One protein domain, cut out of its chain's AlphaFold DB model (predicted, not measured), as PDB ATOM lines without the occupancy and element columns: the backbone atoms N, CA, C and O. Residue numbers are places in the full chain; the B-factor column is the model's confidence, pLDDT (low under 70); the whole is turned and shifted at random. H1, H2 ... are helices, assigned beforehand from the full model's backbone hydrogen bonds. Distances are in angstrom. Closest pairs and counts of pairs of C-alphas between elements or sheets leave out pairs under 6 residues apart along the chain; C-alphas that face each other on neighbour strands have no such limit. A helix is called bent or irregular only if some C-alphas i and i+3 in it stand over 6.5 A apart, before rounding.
ATOM      1  N   VAL A 110     -15.560 -66.542  48.718       93.56
ATOM      2  CA  VAL A 110     -16.027 -66.235  50.079       93.56
ATOM      3  C   VAL A 110     -17.532 -66.459  50.235       93.56
ATOM      4  O   VAL A 110     -17.956 -66.958  51.273       93.56
ATOM      5  N   ALA A 111     -18.334 -66.117  49.221       94.06
ATOM      6  CA  ALA A 111     -19.783 -66.272  49.280       94.06
ATOM      7  C   ALA A 111     -20.161 -67.752  49.396       94.06
ATOM      8  O   ALA A 111     -20.746 -68.147  50.399       94.06
ATOM      9  N   ARG A 112     -19.698 -68.596  48.464       94.00
ATOM     10  CA  ARG A 112     -19.977 -70.040  48.503       94.00
ATOM     11  C   ARG A 112     -19.444 -70.726  49.754       94.00
ATOM     12  O   ARG A 112     -20.089 -71.628  50.287       94.00
ATOM     13  N   ARG A 113     -18.272 -70.313  50.245       94.38
ATOM     14  CA  ARG A 113     -17.729 -70.828  51.506       94.38
ATOM     15  C   ARG A 113     -18.648 -70.492  52.681       94.38
ATOM     16  O   ARG A 113     -18.894 -71.355  53.521       94.38
ATOM     17  N   GLN A 114     -19.147 -69.261  52.748       95.81
ATOM     18  CA  GLN A 114     -20.085 -68.844  53.788       95.81
ATOM     19  C   GLN A 114     -21.433 -69.560  53.656       95.81
ATOM     20  O   GLN A 114     -21.949 -70.011  54.673       95.81
ATOM     21  N   ASP A 115     -21.949 -69.744  52.440       95.00
ATOM     22  CA  ASP A 115     -23.188 -70.492  52.183       95.00
ATOM     23  C   ASP A 115     -23.056 -71.951  52.637       95.00
ATOM     24  O   ASP A 115     -23.935 -72.492  53.305       95.00
ATOM     25  N   PHE A 116     -21.907 -72.580  52.374       95.44
ATOM     26  CA  PHE A 116     -21.615 -73.916  52.888       95.44
ATOM     27  C   PHE A 116     -21.584 -73.957  54.415       95.44
ATOM     28  O   PHE A 116     -22.232 -74.817  55.012       95.44
ATOM     29  N   LYS A 117     -20.888 -73.016  55.062       95.44
ATOM     30  CA  LYS A 117     -20.864 -72.932  56.528       95.44
ATOM     31  C   LYS A 117     -22.275 -72.750  57.094       95.44
ATOM     32  O   LYS A 117     -22.637 -73.487  58.003       95.44
ATOM     33  N   LEU A 118     -23.083 -71.851  56.530       95.62
ATOM     34  CA  LEU A 118     -24.485 -71.671  56.920       95.62
ATOM     35  C   LEU A 118     -25.283 -72.966  56.744       95.62
ATOM     36  O   LEU A 118     -25.929 -73.398  57.690       95.62
ATOM     37  N   SER A 119     -25.147 -73.663  55.610       93.06
ATOM     38  CA  SER A 119     -25.839 -74.939  55.371       93.06
ATOM     39  C   SER A 119     -25.520 -76.011  56.428       93.06
ATOM     40  O   SER A 119     -26.406 -76.756  56.846       93.06
ATOM     41  N   VAL A 120     -24.276 -76.060  56.927       94.19
ATOM     42  CA  VAL A 120     -23.880 -76.966  58.018       94.19
ATOM     43  C   VAL A 120     -24.588 -76.608  59.325       94.19
ATOM     44  O   VAL A 120     -25.055 -77.511  60.016       94.19
ATOM     45  N   ILE A 121     -24.709 -75.318  59.649       94.50
ATOM     46  CA  ILE A 121     -25.450 -74.855  60.833       94.50
ATOM     47  C   ILE A 121     -26.951 -75.123  60.663       94.50
ATOM     48  O   ILE A 121     -27.591 -75.623  61.583       94.50
ATOM     49  N   ASN A 122     -27.508 -74.878  59.476       90.75
ATOM     50  CA  ASN A 122     -28.928 -75.071  59.180       90.75
ATOM     51  C   ASN A 122     -29.363 -76.536  59.361       90.75
ATOM     52  O   ASN A 122     -30.472 -76.796  59.826       90.75
ATOM     53  N   ASN A 123     -28.481 -77.505  59.092       90.38
ATOM     54  CA  ASN A 123     -28.755 -78.919  59.382       90.38
ATOM     55  C   ASN A 123     -29.017 -79.188  60.878       90.38
ATOM     56  O   ASN A 123     -29.724 -80.140  61.217       90.38
ATOM     57  N   VAL A 124     -28.506 -78.345  61.784       94.31
ATOM     58  CA  VAL A 124     -28.791 -78.439  63.224       94.31
ATOM     59  C   VAL A 124     -30.262 -78.136  63.517       94.31
ATOM     60  O   VAL A 124     -30.837 -78.800  64.379       94.31
ATOM     61  N   SER A 125     -30.910 -77.237  62.766       92.25
ATOM     62  CA  SER A 125     -32.352 -76.967  62.896       92.25
ATOM     63  C   SER A 125     -33.180 -78.234  62.719       92.25
ATOM     64  O   SER A 125     -34.055 -78.518  63.537       92.25
ATOM     65  N   LYS A 126     -32.846 -79.057  61.717       89.38
ATOM     66  CA  LYS A 126     -33.568 -80.309  61.476       89.38
ATOM     67  C   LYS A 126     -33.394 -81.308  62.618       89.38
ATOM     68  O   LYS A 126     -34.349 -81.976  63.006       89.38
ATOM     69  N   ILE A 127     -32.191 -81.393  63.186       92.94
ATOM     70  CA  ILE A 127     -31.921 -82.242  64.355       92.94
ATOM     71  C   ILE A 127     -32.743 -81.763  65.560       92.94
ATOM     72  O   ILE A 127     -33.346 -82.588  66.244       92.94
ATOM     73  N   CYS A 128     -32.803 -80.448  65.796       92.56
ATOM     74  CA  CYS A 128     -33.598 -79.856  66.875       92.56
ATOM     75  C   CYS A 128     -35.088 -80.180  66.716       92.56
ATOM     76  O   CYS A 128     -35.703 -80.684  67.651       92.56
ATOM     77  N   GLU A 129     -35.644 -79.979  65.518       88.94
ATOM     78  CA  GLU A 129     -37.039 -80.299  65.196       88.94
ATOM     79  C   GLU A 129     -37.363 -81.779  65.463       88.94
ATOM     80  O   GLU A 129     -38.371 -82.103  66.093       88.94
ATOM     81  N   LEU A 130     -36.502 -82.696  65.008       88.19
ATOM     82  CA  LEU A 130     -36.718 -84.133  65.180       88.19
ATOM     83  C   LEU A 130     -36.622 -84.562  66.653       88.19
ATOM     84  O   LEU A 130     -37.437 -85.369  67.104       88.19
ATOM     85  N   ILE A 131     -35.673 -84.009  67.418       90.31
ATOM     86  CA  ILE A 131     -35.563 -84.270  68.861       90.31
ATOM     87  C   ILE A 131     -36.764 -83.695  69.620       90.31
ATOM     88  O   ILE A 131     -37.310 -84.387  70.478       90.31
ATOM     89  N   ALA A 132     -37.214 -82.481  69.295       89.12
ATOM     90  CA  ALA A 132     -38.391 -81.885  69.923       89.12
ATOM     91  C   ALA A 132     -39.633 -82.764  69.713       89.12
ATOM     92  O   ALA A 132     -40.291 -83.158  70.676       89.12
ATOM     93  N   ARG A 133     -39.889 -83.199  68.470       85.81
ATOM     94  CA  ARG A 133     -41.004 -84.110  68.148       85.81
ATOM     95  C   ARG A 133     -40.950 -85.414  68.935       85.81
ATOM     96  O   ARG A 133     -41.983 -85.856  69.432       85.81
ATOM     97  N   LEU A 134     -39.760 -86.002  69.067       86.62
ATOM     98  CA  LEU A 134     -39.526 -87.211  69.857       86.62
ATOM     99  C   LEU A 134     -39.848 -87.013  71.340       86.62
ATOM    100  O   LEU A 134     -40.508 -87.860  71.939       86.62
ATOM    101  N   VAL A 135     -39.397 -85.905  71.934       86.75
ATOM    102  CA  VAL A 135     -39.661 -85.584  73.345       86.75
ATOM    103  C   VAL A 135     -41.160 -85.405  73.588       86.75
ATOM    104  O   VAL A 135     -41.695 -85.972  74.538       86.75
ATOM    105  N   LEU A 136     -41.841 -84.670  72.710       83.25
ATOM    106  CA  LEU A 136     -43.264 -84.341  72.844       83.25
ATOM    107  C   LEU A 136     -44.187 -85.529  72.557       83.25
ATOM    108  O   LEU A 136     -45.233 -85.667  73.180       83.25
ATOM    109  N   ASN A 137     -43.800 -86.398  71.623       81.81
ATOM    110  CA  ASN A 137     -44.605 -87.528  71.160       81.81
ATOM    111  C   ASN A 137     -43.878 -88.848  71.417       81.81
ATOM    112  O   ASN A 137     -43.749 -89.688  70.525       81.81
ATOM    113  N   SER A 138     -43.389 -89.021  72.645       74.88
ATOM    114  CA  SER A 138     -42.526 -90.147  73.026       74.88
ATOM    115  C   SER A 138     -43.155 -91.539  72.858       74.88
ATOM    116  O   SER A 138     -42.428 -92.525  72.814       74.88
ATOM    117  N   GLU A 139     -44.480 -91.621  72.718       78.44
ATOM    118  CA  GLU A 139     -45.224 -92.864  72.473       78.44
ATOM    119  C   GLU A 139     -45.420 -93.177  70.978       78.44
ATOM    120  O   GLU A 139     -45.923 -94.240  70.622       78.44
ATOM    121  N   SER A 140     -45.037 -92.268  70.077       80.75
ATOM    122  CA  SER A 140     -45.196 -92.461  68.637       80.75
ATOM    123  C   SER A 140     -44.115 -93.387  68.078       80.75
ATOM    124  O   SER A 140     -42.948 -93.002  67.963       80.75
ATOM    125  N   GLU A 141     -44.518 -94.586  67.652       78.12
ATOM    126  CA  GLU A 141     -43.630 -95.550  66.984       78.12
ATOM    127  C   GLU A 141     -42.930 -94.938  65.762       78.12
ATOM    128  O   GLU A 141     -41.726 -95.116  65.596       78.12
ATOM    129  N   TYR A 142     -43.639 -94.121  64.975       78.94
ATOM    130  CA  TYR A 142     -43.070 -93.430  63.815       78.94
ATOM    131  C   TYR A 142     -41.858 -92.559  64.177       78.94
ATOM    132  O   TYR A 142     -40.838 -92.575  63.487       78.94
ATOM    133  N   PHE A 143     -41.933 -91.781  65.261       79.50
ATOM    134  CA  PHE A 143     -40.799 -90.949  65.666       79.50
ATOM    135  C   PHE A 143     -39.678 -91.793  66.275       79.50
ATOM    136  O   PHE A 143     -38.508 -91.550  65.975       79.50
ATOM    137  N   LEU A 144     -40.018 -92.817  67.062       79.38
ATOM    138  CA  LEU A 144     -39.045 -93.739  67.654       79.38
ATOM    139  C   LEU A 144     -38.219 -94.488  66.600       79.38
ATOM    140  O   LEU A 144     -37.004 -94.620  66.770       79.38
ATOM    141  N   GLU A 145     -38.836 -94.926  65.501       79.38
ATOM    142  CA  GLU A 145     -38.133 -95.554  64.373       79.38
ATOM    143  C   GLU A 145     -37.090 -94.607  63.760       79.38
ATOM    144  O   GLU A 145     -35.952 -95.007  63.497       79.38
ATOM    145  N   ASN A 146     -37.425 -93.319  63.651       79.12
ATOM    146  CA  ASN A 146     -36.524 -92.286  63.138       79.12
ATOM    147  C   ASN A 146     -35.418 -91.884  64.135       79.12
ATOM    148  O   ASN A 146     -34.445 -91.231  63.756       79.12
ATOM    149  N   TYR A 147     -35.483 -92.294  65.408       84.88
ATOM    150  CA  TYR A 147     -34.478 -91.896  66.402       84.88
ATOM    151  C   TYR A 147     -33.068 -92.415  66.075       84.88
ATOM    152  O   TYR A 147     -32.068 -91.778  66.422       84.88
ATOM    153  N   LYS A 148     -32.946 -93.558  65.381       85.25
ATOM    154  CA  LYS A 148     -31.638 -94.038  64.901       85.25
ATOM    155  C   LYS A 148     -31.014 -93.037  63.923       85.25
ATOM    156  O   LYS A 148     -29.837 -92.714  64.077       85.25
ATOM    157  N   GLU A 149     -31.802 -92.533  62.980       84.44
ATOM    158  CA  GLU A 149     -31.372 -91.543  61.991       84.44
ATOM    159  C   GLU A 149     -30.970 -90.231  62.665       84.44
ATOM    160  O   GLU A 149     -29.882 -89.720  62.418       84.44
ATOM    161  N   VAL A 150     -31.760 -89.753  63.632       88.12
ATOM    162  CA  VAL A 150     -31.439 -88.532  64.392       88.12
ATOM    163  C   VAL A 150     -30.076 -88.629  65.085       88.12
ATOM    164  O   VAL A 150     -29.298 -87.674  65.057       88.12
ATOM    165  N   LYS A 151     -29.743 -89.786  65.675       89.88
ATOM    166  CA  LYS A 151     -28.423 -90.005  66.290       89.88
ATOM    167  C   LYS A 151     -27.293 -89.959  65.265       89.88
ATOM    168  O   LYS A 151     -26.252 -89.365  65.542       89.88
ATOM    169  N   ILE A 152     -27.498 -90.554  64.089       89.44
ATOM    170  CA  ILE A 152     -26.534 -90.514  62.983       89.44
ATOM    171  C   ILE A 152     -26.329 -89.067  62.516       89.44
ATOM    172  O   ILE A 152     -25.185 -88.619  62.395       89.44
ATOM    173  N   CYS A 153     -27.413 -88.311  62.325       90.88
ATOM    174  CA  CYS A 153     -27.359 -86.899  61.952       90.88
ATOM    175  C   CYS A 153     -26.623 -86.064  63.006       90.88
ATOM    176  O   CYS A 153     -25.736 -85.295  62.647       90.88
ATOM    177  N   ALA A 154     -26.920 -86.244  64.298       93.69
ATOM    178  CA  ALA A 154     -26.267 -85.511  65.384       93.69
ATOM    179  C   ALA A 154     -24.761 -85.804  65.474       93.69
ATOM    180  O   ALA A 154     -23.954 -84.873  65.548       93.69
ATOM    181  N   SER A 155     -24.369 -87.080  65.401       92.81
ATOM    182  CA  SER A 155     -22.958 -87.492  65.376       92.81
ATOM    183  C   SER A 155     -22.228 -86.923  64.153       92.81
ATOM    184  O   SER A 155     -21.114 -86.404  64.261       92.81
ATOM    185  N   THR A 156     -22.866 -86.966  62.980       91.38
ATOM    186  CA  THR A 156     -22.300 -86.421  61.735       91.38
ATOM    187  C   THR A 156     -22.153 -84.903  61.809       91.38
ATOM    188  O   THR A 156     -21.085 -84.380  61.493       91.38
ATOM    189  N   ALA A 157     -23.177 -84.194  62.293       94.44
ATOM    190  CA  ALA A 157     -23.145 -82.748  62.483       94.44
ATOM    191  C   ALA A 157     -22.020 -82.341  63.440       94.44
ATOM    192  O   ALA A 157     -21.203 -81.494  63.088       94.44
ATOM    193  N   ARG A 158     -21.898 -83.001  64.601       95.25
ATOM    194  CA  ARG A 158     -20.791 -82.763  65.540       95.25
ATOM    195  C   ARG A 158     -19.430 -82.921  64.867       95.25
ATOM    196  O   ARG A 158     -18.565 -82.057  65.035       95.25
ATOM    197  N   ARG A 159     -19.230 -84.010  64.114       93.06
ATOM    198  CA  ARG A 159     -17.972 -84.258  63.400       93.06
ATOM    199  C   ARG A 159     -17.672 -83.136  62.411       93.06
ATOM    200  O   ARG A 159     -16.588 -82.573  62.469       93.06
ATOM    201  N   VAL A 160     -18.620 -82.794  61.540       93.50
ATOM    202  CA  VAL A 160     -18.417 -81.780  60.492       93.50
ATOM    203  C   VAL A 160     -18.197 -80.391  61.089       93.50
ATOM    204  O   VAL A 160     -17.250 -79.710  60.700       93.50
ATOM    205  N   ILE A 161     -19.005 -79.990  62.074       96.12
ATOM    206  CA  ILE A 161     -18.859 -78.700  62.767       96.12
ATOM    207  C   ILE A 161     -17.472 -78.591  63.412       96.12
ATOM    208  O   ILE A 161     -16.837 -77.547  63.328       96.12
ATOM    209  N   SER A 162     -16.948 -79.679  63.985       95.00
ATOM    210  CA  SER A 162     -15.615 -79.684  64.611       95.00
ATOM    211  C   SER A 162     -14.455 -79.488  63.622       95.00
ATOM    212  O   SER A 162     -13.336 -79.207  64.049       95.00
ATOM    213  N   LEU A 163     -14.691 -79.640  62.315       93.75
ATOM    214  CA  LEU A 163     -13.674 -79.475  61.268       93.75
ATOM    215  C   LEU A 163     -13.669 -78.071  60.647       93.75
ATOM    216  O   LEU A 163     -12.729 -77.729  59.922       93.75
ATOM    217  N   ILE A 164     -14.709 -77.274  60.904       94.06
ATOM    218  CA  ILE A 164     -14.963 -75.990  60.248       94.06
ATOM    219  C   ILE A 164     -14.648 -74.831  61.190       94.06
ATOM    220  O   ILE A 164     -15.072 -74.806  62.342       94.06
ATOM    221  N   ASP A 165     -13.965 -73.819  60.656       92.75
ATOM    222  CA  ASP A 165     -13.875 -72.511  61.295       92.75
ATOM    223  C   ASP A 165     -15.087 -71.639  60.916       92.75
ATOM    224  O   ASP A 165     -15.262 -71.256  59.753       92.75
ATOM    225  N   PHE A 166     -15.916 -71.314  61.907       94.56
ATOM    226  CA  PHE A 166     -17.121 -70.498  61.751       94.56
ATOM    227  C   PHE A 166     -16.911 -69.006  62.042       94.56
ATOM    228  O   PHE A 166     -17.889 -68.263  62.044       94.56
ATOM    229  N   THR A 167     -15.676 -68.527  62.227       91.88
ATOM    230  CA  THR A 167     -15.386 -67.101  62.499       91.88
ATOM    231  C   THR A 167     -15.979 -66.132  61.466       91.88
ATOM    232  O   THR A 167     -16.346 -65.009  61.805       91.88
ATOM    233  N   GLU A 168     -16.133 -66.563  60.212       92.31
ATOM    234  CA  GLU A 168     -16.768 -65.778  59.141       92.31
ATOM    235  C   GLU A 168     -18.297 -65.662  59.273       92.31
ATOM    236  O   GLU A 168     -18.913 -64.787  58.657       92.31
ATOM    237  N   ILE A 169     -18.928 -66.539  60.054       96.06
ATOM    238  CA  ILE A 169     -20.373 -66.561  60.277       96.06
ATOM    239  C   ILE A 169     -20.683 -65.795  61.558       96.06
ATOM    240  O   ILE A 169     -20.784 -66.352  62.649       96.06
ATOM    241  N   THR A 170     -20.832 -64.481  61.408       94.12
ATOM    242  CA  THR A 170     -21.250 -63.608  62.513       94.12
ATOM    243  C   THR A 170     -22.679 -63.931  62.973       94.12
ATOM    244  O   THR A 170     -23.494 -64.353  62.145       94.12
ATOM    245  N   PRO A 171     -23.043 -63.637  64.238       92.25
ATOM    246  CA  PRO A 171     -24.409 -63.836  64.724       92.25
ATOM    247  C   PRO A 171     -25.463 -63.141  63.858       92.25
ATOM    248  O   PRO A 171     -26.464 -63.748  63.508       92.25
ATOM    249  N   LYS A 172     -25.204 -61.903  63.411       91.88
ATOM    250  CA  LYS A 172     -26.117 -61.173  62.517       91.88
ATOM    251  C   LYS A 172     -26.309 -61.875  61.170       91.88
ATOM    252  O   LYS A 172     -27.408 -61.880  60.630       91.88
ATOM    253  N   LYS A 173     -25.241 -62.449  60.607       94.50
ATOM    254  CA  LYS A 173     -25.331 -63.173  59.334       94.50
ATOM    255  C   LYS A 173     -26.149 -64.453  59.486       94.50
ATOM    256  O   LYS A 173     -26.999 -64.705  58.643       94.50
ATOM    257  N   LEU A 174     -25.920 -65.208  60.559       95.00
ATOM    258  CA  LEU A 174     -26.727 -66.385  60.864       95.00
ATOM    259  C   LEU A 174     -28.190 -65.998  61.113       95.00
ATOM    260  O   LEU A 174     -29.067 -66.589  60.511       95.00
ATOM    261  N   GLN A 175     -28.461 -64.959  61.903       92.62
ATOM    262  CA  GLN A 175     -29.826 -64.484  62.148       92.62
ATOM    263  C   GLN A 175     -30.573 -64.149  60.850       92.62
ATOM    264  O   GLN A 175     -31.700 -64.593  60.668       92.62
ATOM    265  N   ASN A 176     -29.940 -63.413  59.931       92.81
ATOM    266  CA  ASN A 176     -30.546 -63.095  58.636       92.81
ATOM    267  C   ASN A 176     -30.859 -64.355  57.813       92.81
ATOM    268  O   ASN A 176     -31.892 -64.404  57.156       92.81
ATOM    269  N   GLU A 177     -29.969 -65.350  57.842       93.19
ATOM    270  CA  GLU A 177     -30.194 -66.636  57.177       93.19
ATOM    271  C   GLU A 177     -31.390 -67.371  57.790       93.19
ATOM    272  O   GLU A 177     -32.256 -67.840  57.062       93.19
ATOM    273  N   LEU A 178     -31.474 -67.434  59.122       92.12
ATOM    274  CA  LEU A 178     -32.580 -68.103  59.807       92.12
ATOM    275  C   LEU A 178     -33.930 -67.440  59.495       92.12
ATOM    276  O   LEU A 178     -34.889 -68.150  59.218       92.12
ATOM    277  N   ILE A 179     -33.990 -66.104  59.471       90.44
ATOM    278  CA  ILE A 179     -35.196 -65.359  59.069       90.44
ATOM    279  C   ILE A 179     -35.577 -65.699  57.624       90.44
ATOM    280  O   ILE A 179     -36.719 -66.052  57.359       90.44
ATOM    281  N   HIS A 180     -34.617 -65.684  56.693       89.25
ATOM    282  CA  HIS A 180     -34.868 -66.063  55.298       89.25
ATOM    283  C   HIS A 180     -35.405 -67.501  55.166       89.25
ATOM    284  O   HIS A 180     -36.313 -67.759  54.377       89.25
ATOM    285  N   LEU A 181     -34.879 -68.453  55.942       87.81
ATOM    286  CA  LEU A 181     -35.379 -69.833  55.930       87.81
ATOM    287  C   LEU A 181     -36.833 -69.933  56.405       87.81
ATOM    288  O   LEU A 181     -37.593 -70.733  55.855       87.81
ATOM    289  N   VAL A 182     -37.221 -69.138  57.400       85.94
ATOM    290  CA  VAL A 182     -38.604 -69.085  57.880       85.94
ATOM    291  C   VAL A 182     -39.498 -68.417  56.836       85.94
ATOM    292  O   VAL A 182     -40.423 -69.057  56.331       85.94
ATOM    293  N   ASP A 183     -39.186 -67.177  56.467       86.62
ATOM    294  CA  ASP A 183     -40.061 -66.312  55.670       86.62
ATOM    295  C   ASP A 183     -40.205 -66.793  54.223       86.62
ATOM    296  O   ASP A 183     -41.315 -66.867  53.688       86.62
ATOM    297  N   ASP A 184     -39.087 -67.160  53.593       87.00
ATOM    298  CA  ASP A 184     -39.049 -67.449  52.157       87.00
ATOM    299  C   ASP A 184     -39.101 -68.954  51.860       87.00
ATOM    300  O   ASP A 184     -39.506 -69.357  50.764       87.00
ATOM    301  N   CYS A 185     -38.705 -69.802  52.818       83.50
ATOM    302  CA  CYS A 185     -38.635 -71.255  52.620       83.50
ATOM    303  C   CYS A 185     -39.628 -72.057  53.480       83.50
ATOM    304  O   CYS A 185     -39.827 -73.243  53.203       83.50
ATOM    305  N   GLY A 186     -40.257 -71.453  54.496       82.62
ATOM    306  CA  GLY A 186     -41.179 -72.142  55.408       82.62
ATOM    307  C   GLY A 186     -40.510 -73.228  56.258       82.62
ATOM    308  O   GLY A 186     -41.144 -74.232  56.592       82.62
ATOM    309  N   ILE A 187     -39.215 -73.079  56.549       84.81
ATOM    310  CA  ILE A 187     -38.407 -74.062  57.277       84.81
ATOM    311  C   ILE A 187     -38.292 -73.648  58.742       84.81
ATOM    312  O   ILE A 187     -37.856 -72.541  59.040       84.81
ATOM    313  N   SER A 188     -38.597 -74.572  59.658       86.44
ATOM    314  CA  SER A 188     -38.364 -74.356  61.086       86.44
ATOM    315  C   SER A 188     -36.874 -74.292  61.421       86.44
ATOM    316  O   SER A 188     -36.073 -75.108  60.949       86.44
ATOM    317  N   THR A 189     -36.503 -73.360  62.289       91.12
ATOM    318  CA  THR A 189     -35.131 -73.129  62.739       91.12
ATOM    319  C   THR A 189     -34.943 -73.531  64.194       91.12
ATOM    320  O   THR A 189     -35.887 -73.567  64.975       91.12
ATOM    321  N   PHE A 190     -33.704 -73.804  64.606       92.12
ATOM    322  CA  PHE A 190     -33.417 -74.126  66.008       92.12
ATOM    323  C   PHE A 190     -33.787 -72.994  66.993       92.12
ATOM    324  O   PHE A 190     -33.903 -73.274  68.186       92.12
ATOM    325  N   CYS A 191     -33.975 -71.754  66.519       90.38
ATOM    326  CA  CYS A 191     -34.439 -70.626  67.327       90.38
ATOM    327  C   CYS A 191     -35.959 -70.591  67.495       90.38
ATOM    328  O   CYS A 191     -36.424 -69.924  68.411       90.38
ATOM    329  N   ASP A 192     -36.736 -71.278  66.657       87.56
ATOM    330  CA  ASP A 192     -38.192 -71.205  66.734       87.56
ATOM    331  C   ASP A 192     -38.709 -71.726  68.077       87.56
ATOM    332  O   ASP A 192     -38.189 -72.699  68.637       87.56
ATOM    333  N   LEU A 193     -39.765 -71.076  68.569       85.00
ATOM    334  CA  LEU A 193     -40.609 -71.651  69.602       85.00
ATOM    335  C   LEU A 193     -41.253 -72.930  69.073       85.00
ATOM    336  O   LEU A 193     -41.506 -73.093  67.877       85.00
ATOM    337  N   ASP A 194     -41.518 -73.854  69.979       71.56
ATOM    338  CA  ASP A 194     -42.176 -75.100  69.640       71.56
ATOM    339  C   ASP A 194     -43.655 -74.885  69.270       71.56
ATOM    340  O   ASP A 194     -44.563 -75.028  70.084       71.56
ATOM    341  N   TYR A 195     -43.917 -74.583  67.996       60.66
ATOM    342  CA  TYR A 195     -45.278 -74.410  67.470       60.66
ATOM    343  C   TYR A 195     -46.117 -75.697  67.470       60.66
ATOM    344  O   TYR A 195     -47.317 -75.640  67.201       60.66
ATOM    345  N   ILE A 196     -45.520 -76.864  67.747       57.88
ATOM    346  CA  ILE A 196     -46.271 -78.121  67.880       57.88
ATOM    347  C   ILE A 196     -46.991 -78.158  69.235       57.88
ATOM    348  O   ILE A 196     -48.035 -78.803  69.353       57.88
ATOM    349  N   ASN A 197     -46.489 -77.429  70.234       57.28
ATOM    350  CA  ASN A 197     -47.062 -77.371  71.567       57.28
ATOM    351  C   ASN A 197     -47.272 -75.906  71.983       57.28
ATOM    352  O   ASN A 197     -46.398 -75.298  72.588       57.28
ATOM    353  N   PHE A 198     -48.448 -75.346  71.669       53.81
ATOM    354  CA  PHE A 198     -48.823 -73.941  71.922       53.81
ATOM    355  C   PHE A 198     -48.682 -73.466  73.388       53.81
ATOM    356  O   PHE A 198     -48.783 -72.268  73.635       53.81
ATOM    357  N   ASP A 199     -48.446 -74.381  74.334       59.41
ATOM    358  CA  ASP A 199     -48.229 -74.107  75.761       59.41
ATOM    359  C   ASP A 199     -46.742 -74.184  76.187       59.41
ATOM    360  O   ASP A 199     -46.435 -74.067  77.376       59.41
ATOM    361  N   SER A 200     -45.811 -74.426  75.257       69.38
ATOM    362  CA  SER A 200     -44.375 -74.509  75.540       69.38
ATOM    363  C   SER A 200     -43.663 -73.204  75.193       69.38
ATOM    364  O   SER A 200     -43.588 -72.817  74.030       69.38
ATOM    365  N   ASP A 201     -43.048 -72.578  76.196       79.94
ATOM    366  CA  ASP A 201     -42.119 -71.454  76.001       79.94
ATOM    367  C   ASP A 201     -40.716 -71.926  75.554       79.94
ATOM    368  O   ASP A 201     -39.777 -71.131  75.511       79.94
ATOM    369  N   MET A 202     -40.540 -73.224  75.261       87.81
ATOM    370  CA  MET A 202     -39.246 -73.782  74.868       87.81
ATOM    371  C   MET A 202     -38.962 -73.587  73.381       87.81
ATOM    372  O   MET A 202     -39.802 -73.852  72.515       87.81
ATOM    373  N   ARG A 203     -37.719 -73.223  73.082       90.94
ATOM    374  CA  ARG A 203     -37.178 -73.172  71.724       90.94
ATOM    375  C   ARG A 203     -36.657 -74.538  71.294       90.94
ATOM    376  O   ARG A 203     -36.195 -75.337  72.113       90.94
ATOM    377  N   LEU A 204     -36.671 -74.808  69.990       91.94
ATOM    378  CA  LEU A 204     -36.304 -76.123  69.451       91.94
ATOM    379  C   LEU A 204     -34.899 -76.585  69.881       91.94
ATOM    380  O   LEU A 204     -34.713 -77.768  70.182       91.94
ATOM    381  N   TYR A 205     -33.912 -75.685  69.960       94.25
ATOM    382  CA  TYR A 205     -32.558 -76.055  70.392       94.25
ATOM    383  C   TYR A 205     -32.497 -76.575  71.836       94.25
ATOM    384  O   TYR A 205     -31.627 -77.388  72.158       94.25
ATOM    385  N   GLU A 206     -33.412 -76.156  72.711       94.25
ATOM    386  CA  GLU A 206     -33.405 -76.535  74.126       94.25
ATOM    387  C   GLU A 206     -33.783 -78.004  74.335       94.25
ATOM    388  O   GLU A 206     -33.344 -78.632  75.302       94.25
ATOM    389  N   TYR A 207     -34.519 -78.599  73.393       93.25
ATOM    390  CA  TYR A 207     -34.879 -80.014  73.435       93.25
ATOM    391  C   TYR A 207     -33.665 -80.945  73.279       93.25
ATOM    392  O   TYR A 207     -33.697 -82.080  73.759       93.25
ATOM    393  N   LEU A 208     -32.557 -80.473  72.692       94.94
ATOM    394  CA  LEU A 208     -31.339 -81.267  72.466       94.94
ATOM    395  C   LEU A 208     -30.730 -81.861  73.751       94.94
ATOM    396  O   LEU A 208     -30.028 -82.876  73.697       94.94
ATOM    397  N   GLN A 209     -30.980 -81.242  74.906       94.75
ATOM    398  CA  GLN A 209     -30.461 -81.672  76.209       94.75
ATOM    399  C   GLN A 209     -31.473 -82.459  77.057       94.75
ATOM    400  O   GLN A 209     -31.100 -82.992  78.111       94.75
ATOM    401  N   LEU A 210     -32.726 -82.584  76.608       91.94
ATOM    402  CA  LEU A 210     -33.793 -83.214  77.381       91.94
ATOM    403  C   LEU A 210     -33.774 -84.745  77.306       91.94
ATOM    404  O   LEU A 210     -33.575 -85.372  76.264       91.94
ATOM    405  N   LYS A 211     -34.017 -85.375  78.456       88.00
ATOM    406  CA  LYS A 211     -34.216 -86.827  78.547       88.00
ATOM    407  C   LYS A 211     -35.607 -87.219  78.013       88.00
ATOM    408  O   LYS A 211     -36.525 -86.415  78.118       88.00
ATOM    409  N   PRO A 212     -35.780 -88.457  77.512       86.94
ATOM    410  CA  PRO A 212     -34.780 -89.529  77.436       86.94
ATOM    411  C   PRO A 212     -33.886 -89.482  76.185       86.94
ATOM    412  O   PRO A 212     -32.933 -90.251  76.113       86.94
ATOM    413  N   TYR A 213     -34.162 -88.597  75.226       89.81
ATOM    414  CA  TYR A 213     -33.561 -88.662  73.887       89.81
ATOM    415  C   TYR A 213     -32.225 -87.928  73.734       89.81
ATOM    416  O   TYR A 213     -31.543 -88.122  72.725       89.81
ATOM    417  N   ALA A 214     -31.810 -87.137  74.725       91.50
ATOM    418  CA  ALA A 214     -30.508 -86.485  74.705       91.50
ATOM    419  C   ALA A 214     -29.346 -87.490  74.718       91.50
ATOM    420  O   ALA A 214     -29.184 -88.280  75.655       91.50
ATOM    421  N   THR A 215     -28.477 -87.387  73.714       93.38
ATOM    422  CA  THR A 215     -27.214 -88.123  73.602       93.38
ATOM    423  C   THR A 215     -26.027 -87.222  73.948       93.38
ATOM    424  O   THR A 215     -26.187 -86.039  74.254       93.38
ATOM    425  N   GLU A 216     -24.810 -87.769  73.930       95.81
ATOM    426  CA  GLU A 216     -23.600 -86.945  74.048       95.81
ATOM    427  C   GLU A 216     -23.490 -85.936  72.897       95.81
ATOM    428  O   GLU A 216     -23.126 -84.786  73.129       95.81
ATOM    429  N   ASP A 217     -23.865 -86.336  71.680       96.38
ATOM    430  CA  ASP A 217     -23.778 -85.481  70.496       96.38
ATOM    431  C   ASP A 217     -24.835 -84.377  70.496       96.38
ATOM    432  O   ASP A 217     -24.508 -83.231  70.200       96.38
ATOM    433  N   THR A 218     -26.080 -84.666  70.893       95.88
ATOM    434  CA  THR A 218     -27.113 -83.616  70.973       95.88
ATOM    435  C   THR A 218     -26.785 -82.598  72.065       95.88
ATOM    436  O   THR A 218     -26.901 -81.397  71.841       95.88
ATOM    437  N   LYS A 219     -26.272 -83.046  73.220       97.12
ATOM    438  CA  LYS A 219     -25.786 -82.142  74.278       97.12
ATOM    439  C   LYS A 219     -24.589 -81.315  73.825       97.12
ATOM    440  O   LYS A 219     -24.476 -80.148  74.190       97.12
ATOM    441  N   TRP A 220     -23.691 -81.906  73.040       97.88
ATOM    442  CA  TRP A 220     -22.580 -81.170  72.452       97.88
ATOM    443  C   TRP A 220     -23.082 -80.078  71.501       97.88
ATOM    444  O   TRP A 220     -22.633 -78.942  71.615       97.88
ATOM    445  N   LEU A 221     -24.050 -80.392  70.630       97.56
ATOM    446  CA  LEU A 221     -24.660 -79.425  69.711       97.56
ATOM    447  C   LEU A 221     -25.343 -78.275  70.463       97.56
ATOM    448  O   LEU A 221     -25.123 -77.119  70.114       97.56
ATOM    449  N   TYR A 222     -26.088 -78.578  71.531       97.38
ATOM    450  CA  TYR A 222     -26.669 -77.564  72.418       97.38
ATOM    451  C   TYR A 222     -25.596 -76.613  72.962       97.38
ATOM    452  O   TYR A 222     -25.674 -75.399  72.779       97.38
ATOM    453  N   ASN A 223     -24.546 -77.168  73.577       97.62
ATOM    454  CA  ASN A 223     -23.461 -76.370  74.148       97.62
ATOM    455  C   ASN A 223     -22.735 -75.543  73.081       97.62
ATOM    456  O   ASN A 223     -22.333 -74.410  73.349       97.62
ATOM    457  N   TRP A 224     -22.561 -76.100  71.881       96.94
ATOM    458  CA  TRP A 224     -21.939 -75.407  70.761       96.94
ATOM    459  C   TRP A 224     -22.786 -74.215  70.297       96.94
ATOM    460  O   TRP A 224     -22.238 -73.121  70.168       96.94
ATOM    461  N   LEU A 225     -24.104 -74.384  70.132       95.81
ATOM    462  CA  LEU A 225     -25.020 -73.290  69.788       95.81
ATOM    463  C   LEU A 225     -24.978 -72.178  70.840       95.81
ATOM    464  O   LEU A 225     -24.745 -71.019  70.500       95.81
ATOM    465  N   VAL A 226     -25.120 -72.526  72.122       95.38
ATOM    466  CA  VAL A 226     -25.105 -71.551  73.225       95.38
ATOM    467  C   VAL A 226     -23.768 -70.812  73.298       95.38
ATOM    468  O   VAL A 226     -23.739 -69.596  73.464       95.38
ATOM    469  N   SER A 227     -22.646 -71.514  73.132       94.19
ATOM    470  CA  SER A 227     -21.319 -70.895  73.250       94.19
ATOM    471  C   SER A 227     -20.981 -69.963  72.085       94.19
ATOM    472  O   SER A 227     -20.261 -68.988  72.285       94.19
ATOM    473  N   ASN A 228     -21.467 -70.258  70.875       93.31
ATOM    474  CA  ASN A 228     -21.095 -69.513  69.666       93.31
ATOM    475  C   ASN A 228     -22.152 -68.487  69.234       93.31
ATOM    476  O   ASN A 228     -21.806 -67.504  68.580       93.31
ATOM    477  N   TYR A 229     -23.421 -68.691  69.599       93.50
ATOM    478  CA  TYR A 229     -24.551 -67.939  69.049       93.50
ATOM    479  C   TYR A 229     -25.599 -67.511  70.087       93.50
ATOM    480  O   TYR A 229     -26.682 -67.088  69.692       93.50
ATOM    481  N   SER A 230     -25.293 -67.529  71.393       92.38
ATOM    482  CA  SER A 230     -26.233 -67.112  72.458       92.38
ATOM    483  C   SER A 230     -26.969 -65.799  72.188       92.38
ATOM    484  O   SER A 230     -28.149 -65.693  72.496       92.38
ATOM    485  N   SER A 231     -26.318 -64.812  71.562       90.56
ATOM    486  CA  SER A 231     -26.915 -63.498  71.290       90.56
ATOM    487  C   SER A 231     -28.107 -63.512  70.324       90.56
ATOM    488  O   SER A 231     -28.768 -62.487  70.196       90.56
ATOM    489  N   ILE A 232     -28.333 -64.610  69.596       89.88
ATOM    490  CA  ILE A 232     -29.434 -64.749  68.625       89.88
ATOM    491  C   ILE A 232     -30.369 -65.924  68.939       89.88
ATOM    492  O   ILE A 232     -31.358 -66.114  68.241       89.88
ATOM    493  N   LEU A 233     -30.069 -66.736  69.958       86.62
ATOM    494  CA  LEU A 233     -30.906 -67.894  70.285       86.62
ATOM    495  C   LEU A 233     -32.275 -67.478  70.827       86.62
ATOM    496  O   LEU A 233     -33.247 -68.181  70.588       86.62
TER     497      LEU A 233
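What this domain is: This is residues 110 to 233 of the 239 residues of an uncharacterized protein of [Eubacterium] rectale M104/1 (UniProt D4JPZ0). The long helix H1 and H2, which folds back beside it, make a helical hairpin; H5 crosses one side of it from H2 to H3, and short H4 packs on H1 next to H5. The 124 printed residues hold five named helices, H1 to H5 along the chain, and no named strand: all helix. The whole is compact, with a radius of gyration of the C-alphas of 14.1 A, yet elongated, spanning 45 by 29 by 23 A.

How they stand to each other: Start at H1, residues 110 to 136: it forms a hairpin with H2, residues 141 to 161, at a shallow tilt of 31 degrees, closest C-alphas Leu 134 and Phe 143, 5.8 A. Residues 125 to 135 of H1 touch H4, residues 204 to 209, closest C-alphas Cys 128 and Leu 204, 5.3 A. H3, residues 171 to 183, only just touches H1, with 3 pairs of C-alphas within 8 A, the closest Leu 118 and Leu 174, 7.0 A. H5, residues 216 to 233, touches H2, closest C-alphas Ser 155 and Asp 217, 5.6 A. At its other end H5 touches H3 about perpendicular, 81 degrees, closest C-alphas Tyr 229 and Pro 171, 6.0 A. H4 and H5 form a hairpin, closest C-alphas Leu 208 and Thr 218, 5.1 A. In H3 every O i to N i+4 pair is within hydrogen-bond range; H1 has 20 of 23, H2 15 of 17, H5 12 of 14, and H4 0 of 2, with 2 of 3 O i to N i+3 pairs.

Where its parts are: Find C-alpha 110 at (-16.027, -66.235, 50.079); from there H1 runs 39.8 A. H2 runs 30.3 A, only just irregular, with C-alphas 145 and 148 6.7 A apart. H3 spans 18.3 A and H4 10.5 A. H5 covers 20.7 A to C-alpha 233 at (-30.906, -67.894, 70.285), irregular, with C-alphas 228 and 231 8.5 A apart.

The domain as a whole: The two farthest C-alphas, Val 110 and Glu 139, are 45.4 A apart. The printed part has no cut; look for the long link at residues 184 to 203, of which 195 to 200 have pLDDT under 70.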